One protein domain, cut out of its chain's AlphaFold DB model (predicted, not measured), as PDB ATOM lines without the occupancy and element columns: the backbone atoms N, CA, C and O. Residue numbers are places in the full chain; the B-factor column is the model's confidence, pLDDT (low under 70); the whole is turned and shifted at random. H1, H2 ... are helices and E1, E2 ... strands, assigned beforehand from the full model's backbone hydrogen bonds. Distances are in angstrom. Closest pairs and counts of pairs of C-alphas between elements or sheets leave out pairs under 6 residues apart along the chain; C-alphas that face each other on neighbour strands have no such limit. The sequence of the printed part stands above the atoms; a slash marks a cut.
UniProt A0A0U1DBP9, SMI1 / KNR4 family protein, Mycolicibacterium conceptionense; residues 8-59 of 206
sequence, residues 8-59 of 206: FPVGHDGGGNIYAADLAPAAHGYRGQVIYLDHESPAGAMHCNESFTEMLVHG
ATOM      1  N   PHE A   8     174.767 141.570 215.984       88.88
ATOM      2  CA  PHE A   8     174.551 143.006 215.862       88.88
ATOM      3  C   PHE A   8     175.790 143.768 216.353       88.88
ATOM      4  O   PHE A   8     176.066 143.717 217.553       88.88
ATOM      5  N   PRO A   9     176.544 144.469 215.486       87.94
ATOM      6  CA  PRO A   9     177.709 145.244 215.905       87.94
ATOM      7  C   PRO A   9     177.323 146.339 216.904       87.94
ATOM      8  O   PRO A   9     176.408 147.122 216.656       87.94
ATOM      9  N   VAL A  10     178.037 146.408 218.023       85.19
ATOM     10  CA  VAL A  10     177.822 147.399 219.094       85.19
ATOM     11  C   VAL A  10     179.044 148.281 219.346       85.19
ATOM     12  O   VAL A  10     178.933 149.295 220.032       85.19
ATOM     13  N   GLY A  11     180.204 147.927 218.790       82.69
ATOM     14  CA  GLY A  11     181.424 148.721 218.896       82.69
ATOM     15  C   GLY A  11     182.593 148.111 218.129       82.69
ATOM     16  O   GLY A  11     182.494 147.007 217.597       82.69
ATOM     17  N   HIS A  12     183.709 148.831 218.098       83.19
ATOM     18  CA  HIS A  12     184.973 148.387 217.515       83.19
ATOM     19  C   HIS A  12     186.142 148.876 218.378       83.19
ATOM     20  O   HIS A  12     185.988 149.831 219.140       83.19
ATOM     21  N   ASP A  13     187.311 148.251 218.249       74.88
ATOM     22  CA  ASP A  13     188.542 148.714 218.914       74.88
ATOM     23  C   ASP A  13     189.354 149.713 218.072       74.88
ATOM     24  O   ASP A  13     190.280 150.335 218.580       74.88
ATOM     25  N   GLY A  14     188.965 149.921 216.811       73.19
ATOM     26  CA  GLY A  14     189.630 150.847 215.888       73.19
ATOM     27  C   GLY A  14     190.659 150.171 214.985       73.19
ATOM     28  O   GLY A  14     191.043 150.766 213.984       73.19
ATOM     29  N   GLY A  15     191.012 148.917 215.270       72.81
ATOM     30  CA  GLY A  15     191.871 148.077 214.444       72.81
ATOM     31  C   GLY A  15     191.079 147.127 213.553       72.81
ATOM     32  O   GLY A  15     191.541 146.037 213.300       72.81
ATOM     33  N   GLY A  16     189.857 147.474 213.137       74.62
ATOM     34  CA  GLY A  16     189.034 146.611 212.273       74.62
ATOM     35  C   GLY A  16     188.264 145.491 212.986       74.62
ATOM     36  O   GLY A  16     187.364 144.912 212.377       74.62
ATOM     37  N   ASN A  17     188.519 145.242 214.272       81.44
ATOM     38  CA  ASN A  17     187.795 144.231 215.041       81.44
ATOM     39  C   ASN A  17     186.451 144.751 215.551       81.44
ATOM     40  O   ASN A  17     186.298 145.929 215.891       81.44
ATOM     41  N   ILE A  18     185.476 143.850 215.666       85.19
ATOM     42  CA  ILE A  18     184.089 144.200 215.982       85.19
ATOM     43  C   ILE A  18     183.635 143.506 217.265       85.19
ATOM     44  O   ILE A  18     183.756 142.294 217.415       85.19
ATOM     45  N   TYR A  19     183.023 144.268 218.167       85.00
ATOM     46  CA  TYR A  19     182.210 143.727 219.254       85.00
ATOM     47  C   TYR A  19     180.771 143.638 218.765       85.00
ATOM     48  O   TYR A  19     180.206 144.640 218.318       85.00
ATOM     49  N   ALA A  20     180.160 142.463 218.862       88.50
ATOM     50  CA  ALA A  20     178.781 142.241 218.449       88.50
ATOM     51  C   ALA A  20     177.958 141.607 219.573       88.50
ATOM     52  O   ALA A  20     178.447 140.761 220.318       88.50
ATOM     53  N   ALA A  21     176.695 142.007 219.687       90.31
ATOM     54  CA  ALA A  21     175.713 141.292 220.487       90.31
ATOM     55  C   ALA A  21     175.228 140.069 219.701       90.31
ATOM     56  O   ALA A  21     174.714 140.197 218.585       90.31
ATOM     57  N   ASP A  22     175.382 138.888 220.286       90.25
ATOM     58  CA  ASP A  22     174.990 137.624 219.679       90.25
ATOM     59  C   ASP A  22     173.524 137.298 219.992       90.25
ATOM     60  O   ASP A  22     173.141 136.999 221.126       90.25
ATOM     61  N   LEU A  23     172.672 137.377 218.971       90.75
ATOM     62  CA  LEU A  23     171.245 137.079 219.074       90.75
ATOM     63  C   LEU A  23     170.906 135.632 218.688       90.75
ATOM     64  O   LEU A  23     169.731 135.264 218.757       90.75
ATOM     65  N   ALA A  24     171.901 134.829 218.298       88.38
ATOM     66  CA  ALA A  24     171.758 133.429 217.911       88.38
ATOM     67  C   ALA A  24     172.910 132.573 218.474       88.38
ATOM     68  O   ALA A  24     173.659 131.967 217.701       88.38
ATOM     69  N   PRO A  25     173.047 132.507 219.811       84.88
ATOM     70  CA  PRO A  25     174.136 131.780 220.440       84.88
ATOM     71  C   PRO A  25     174.057 130.276 220.167       84.88
ATOM     72  O   PRO A  25     172.982 129.704 219.962       84.88
ATOM     73  N   ALA A  26     175.216 129.620 220.228       79.88
ATOM     74  CA  ALA A  26     175.311 128.163 220.251       79.88
ATOM     75  C   ALA A  26     174.661 127.573 221.521       79.88
ATOM     76  O   ALA A  26     174.302 128.297 222.447       79.88
ATOM     77  N   ALA A  27     174.547 126.241 221.596       79.31
ATOM     78  CA  ALA A  27     173.797 125.527 222.641       79.31
ATOM     79  C   ALA A  27     174.167 125.880 224.101       79.31
ATOM     80  O   ALA A  27     173.345 125.683 224.994       79.31
ATOM     81  N   HIS A  28     175.375 126.398 224.346       79.00
ATOM     82  CA  HIS A  28     175.862 126.803 225.670       79.00
ATOM     83  C   HIS A  28     176.055 128.321 225.837       79.00
ATOM     84  O   HIS A  28     176.582 128.748 226.857       79.00
ATOM     85  N   GLY A  29     175.665 129.130 224.848       80.44
ATOM     86  CA  GLY A  29     175.748 130.588 224.927       80.44
ATOM     87  C   GLY A  29     174.442 131.231 225.394       80.44
ATOM     88  O   GLY A  29     173.391 130.590 225.471       80.44
ATOM     89  N   TYR A  30     174.504 132.534 225.662       85.31
ATOM     90  CA  TYR A  30     173.359 133.316 226.125       85.31
ATOM     91  C   TYR A  30     172.981 134.377 225.103       85.31
ATOM     92  O   TYR A  30     173.831 135.035 224.509       85.31
ATOM     93  N   ARG A  31     171.680 134.563 224.881       88.12
ATOM     94  CA  ARG A  31     171.209 135.572 223.931       88.12
ATOM     95  C   ARG A  31     171.542 136.964 224.468       88.12
ATOM     96  O   ARG A  31     171.115 137.308 225.564       88.12
ATOM     97  N   GLY A  32     172.238 137.765 223.669       86.56
ATOM     98  CA  GLY A  32     172.719 139.089 224.062       86.56
ATOM     99  C   GLY A  32     174.119 139.091 224.679       86.56
ATOM    100  O   GLY A  32     174.583 140.169 225.057       86.56
ATOM    101  N   GLN A  33     174.797 137.936 224.734       89.75
ATOM    102  CA  GLN A  33     176.228 137.888 225.024       89.75
ATOM    103  C   GLN A  33     176.997 138.741 224.012       89.75
ATOM    104  O   GLN A  33     176.613 138.860 222.845       89.75
ATOM    105  N   VAL A  34     178.086 139.345 224.465       87.56
ATOM    106  CA  VAL A  34     179.000 140.093 223.611       87.56
ATOM    107  C   VAL A  34     180.051 139.125 223.104       87.56
ATOM    108  O   VAL A  34     180.762 138.499 223.890       87.56
ATOM    109  N   ILE A  35     180.163 139.043 221.787       86.50
ATOM    110  CA  ILE A  35     181.214 138.324 221.084       86.50
ATOM    111  C   ILE A  35     182.170 139.313 220.418       86.50
ATOM    112  O   ILE A  35     181.784 140.423 220.048       86.50
ATOM    113  N   TYR A  36     183.422 138.908 220.283       83.69
ATOM    114  CA  TYR A  36     184.473 139.637 219.596       83.69
ATOM    115  C   TYR A  36     184.785 138.932 218.281       83.69
ATOM    116  O   TYR A  36     184.990 137.718 218.247       83.69
ATOM    117  N   LEU A  37     184.767 139.704 217.205       80.69
ATOM    118  CA  LEU A  37     185.118 139.283 215.862       80.69
ATOM    119  C   LEU A  37     186.475 139.889 215.553       80.69
ATOM    120  O   LEU A  37     186.584 141.101 215.344       80.69
ATOM    121  N   ASP A  38     187.478 139.028 215.567       74.88
ATOM    122  CA  ASP A  38     188.819 139.366 215.135       74.88
ATOM    123  C   ASP A  38     188.848 139.405 213.599       74.88
ATOM    124  O   ASP A  38     188.317 138.513 212.932       74.88
ATOM    125  N   HIS A  39     189.396 140.478 213.041       75.19
ATOM    126  CA  HIS A  39     189.479 140.668 211.596       75.19
ATOM    127  C   HIS A  39     190.691 139.967 210.956       75.19
ATOM    128  O   HIS A  39     190.708 139.792 209.736       75.19
ATOM    129  N   GLU A  40     191.667 139.547 211.760       71.50
ATOM    130  CA  GLU A  40     192.878 138.831 211.353       71.50
ATOM    131  C   GLU A  40     192.736 137.322 211.569       71.50
ATOM    132  O   GLU A  40     193.321 136.527 210.832       71.50
ATOM    133  N   SER A  41     191.914 136.901 212.539       61.78
ATOM    134  CA  SER A  41     191.700 135.481 212.812       61.78
ATOM    135  C   SER A  41     190.515 134.893 212.035       61.78
ATOM    136  O   SER A  41     189.373 135.335 212.186       61.78
ATOM    137  N   PRO A  42     190.711 133.800 211.269       49.88
ATOM    138  CA  PRO A  42     189.600 133.062 210.671       49.88
ATOM    139  C   PRO A  42     188.789 132.266 211.714       49.88
ATOM    140  O   PRO A  42     187.762 131.669 211.366       49.88
ATOM    141  N   ALA A  43     189.239 132.230 212.976       56.50
ATOM    142  CA  ALA A  43     188.724 131.384 214.046       56.50
ATOM    143  C   ALA A  43     187.452 131.943 214.714       56.50
ATOM    144  O   ALA A  43     187.384 132.081 215.928       56.50
ATOM    145  N   GLY A  44     186.404 132.198 213.927       64.44
ATOM    146  CA  GLY A  44     185.052 132.450 214.440       64.44
ATOM    147  C   GLY A  44     184.931 133.613 215.438       64.44
ATOM    148  O   GLY A  44     185.794 134.473 215.546       64.44
ATOM    149  N   ALA A  45     183.802 133.667 216.142       72.19
ATOM    150  CA  ALA A  45     183.543 134.690 217.145       72.19
ATOM    151  C   ALA A  45     183.986 134.221 218.536       72.19
ATOM    152  O   ALA A  45     183.640 133.116 218.954       72.19
ATOM    153  N   MET A  46     184.700 135.068 219.274       78.19
ATOM    154  CA  MET A  46     185.144 134.782 220.640       78.19
ATOM    155  C   MET A  46     184.128 135.320 221.644       78.19
ATOM    156  O   MET A  46     183.682 136.457 221.512       78.19
ATOM    157  N   HIS A  47     183.793 134.565 222.689       80.25
ATOM    158  CA  HIS A  47     183.016 135.137 223.788       80.25
ATOM    159  C   HIS A  47     183.836 136.231 224.484       80.25
ATOM    160  O   HIS A  47     185.006 136.036 224.812       80.25
ATOM    161  N   CYS A  48     183.215 137.387 224.700       79.75
ATOM    162  CA  CYS A  48     183.826 138.537 225.348       79.75
ATOM    163  C   CYS A  48     183.158 138.804 226.700       79.75
ATOM    164  O   CYS A  48     183.844 138.898 227.713       79.75
ATOM    165  N   ASN A  49     181.830 138.931 226.749       78.44
ATOM    166  CA  ASN A  49     181.117 139.252 227.987       78.44
ATOM    167  C   ASN A  49     179.676 138.721 227.962       78.44
ATOM    168  O   ASN A  49     179.104 138.521 226.896       78.44
ATOM    169  N   GLU A  50     179.061 138.572 229.132       82.81
ATOM    170  CA  GLU A  50     177.680 138.103 229.279       82.81
ATOM    171  C   GLU A  50     176.656 139.111 228.738       82.81
ATOM    172  O   GLU A  50     175.588 138.716 228.271       82.81
ATOM    173  N   SER A  51     176.957 140.416 228.787       80.31
ATOM    174  CA  SER A  51     176.089 141.454 228.219       80.31
ATOM    175  C   SER A  51     176.814 142.772 227.934       80.31
ATOM    176  O   SER A  51     177.876 143.075 228.483       80.31
ATOM    177  N   PHE A  52     176.192 143.610 227.103       78.00
ATOM    178  CA  PHE A  52     176.671 144.967 226.832       78.00
ATOM    179  C   PHE A  52     176.607 145.879 228.072       78.00
ATOM    180  O   PHE A  52     177.451 146.758 228.241       78.00
ATOM    181  N   THR A  53     175.646 145.644 228.971       79.81
ATOM    182  CA  THR A  53     175.510 146.377 230.238       79.81
ATOM    183  C   THR A  53     176.706 146.138 231.154       79.81
ATOM    184  O   THR A  53     177.257 147.097 231.691       79.81
ATOM    185  N   GLU A  54     177.165 144.892 231.276       76.06
ATOM    186  CA  GLU A  54     178.365 144.562 232.059       76.06
ATOM    187  C   GLU A  54     179.615 145.272 231.522       76.06
ATOM    188  O   GLU A  54     180.452 145.750 232.293       76.06
ATOM    189  N   MET A  55     179.715 145.411 230.200       72.25
ATOM    190  CA  MET A  55     180.841 146.089 229.564       72.25
ATOM    191  C   MET A  55     180.790 147.616 229.738       72.25
ATOM    192  O   MET A  55     181.787 148.210 230.140       72.25
ATOM    193  N   LEU A  56     179.649 148.258 229.459       75.31
ATOM    194  CA  LEU A  56     179.544 149.724 229.458       75.31
ATOM    195  C   LEU A  56     179.250 150.339 230.826       75.31
ATOM    196  O   LEU A  56     179.838 151.355 231.183       75.31
ATOM    197  N   VAL A  57     178.303 149.764 231.569       78.69
ATOM    198  CA  VAL A  57     177.823 150.344 232.833       78.69
ATOM    199  C   VAL A  57     178.734 149.936 233.980       78.69
ATOM    200  O   VAL A  57     179.004 150.733 234.876       78.69
ATOM    201  N   HIS A  58     179.228 148.698 233.947       71.56
ATOM    202  CA  HIS A  58     180.056 148.141 235.015       71.56
ATOM    203  C   HIS A  58     181.550 148.108 234.673       71.56
ATOM    204  O   HIS A  58     182.353 147.707 235.513       71.56
ATOM    205  N   GLY A  59     181.934 148.555 233.469       64.88
ATOM    206  CA  GLY A  59     183.331 148.674 233.048       64.88
ATOM    207  C   GLY A  59     184.088 147.343 233.020       64.88
ATOM    208  O   GLY A  59     185.321 147.341 233.054       64.88
TER     209      GLY A  59
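Overview. This is residues 8 to 59 of the 206 residues of the protein "SMI1 / KNR4 family protein" of Mycolicibacterium conceptionense (UniProt A0A0U1DBP9). One small, strongly twisted sheet of four short strands winds back and forth, with a single short helix, H1, over one face. The 52 printed residues hold E1, E2, E3, E4 and H1 in chain order, a mostly strand class with under half of the residues in named elements. The whole is compact, radius of gyration of the C-alphas 10.8 A, spanning 27 by 25 by 15 A.

Along the chain. E1, residues 8 to 12, begins at C-alpha 8 (174.551, 143.006, 215.862) and is 11.8 A long. E2 is residues 18 to 22, 11.8 A; E3 residues 33 to 37, 12.8 A; E4 residues 45 to 49, 12.0 A. H1, residues 52 to 56, 6.1 A, ends at C-alpha 56 (179.544, 149.724, 229.458).

Arrangement. E1 E2 E3 E4 form a meander, each strand the antiparallel neighbour and hairpin partner of the one before. Within hydrogen-bond range are N 10 and O 19, 2.8 A, N 20 and O 35, 2.9 A, and N 36 and O 46, 2.8 A. Edge strands E1 and E4 are apart. H1 is on the sheet at a height of 9.0 A, only just over E3, with 3 of its 5 C-alphas; the closest C-alphas of these two are Val 34 and Phe 52, 6.3 A. In H1 every O i to N i+4 pair is within range.

Size, cuts and confidence. The farthest C-alphas, Gly 14 and Ala 27, are 30.6 A apart. The printed part has no cut and no long link. Residues 41 to 44 and 59 have pLDDT under 70.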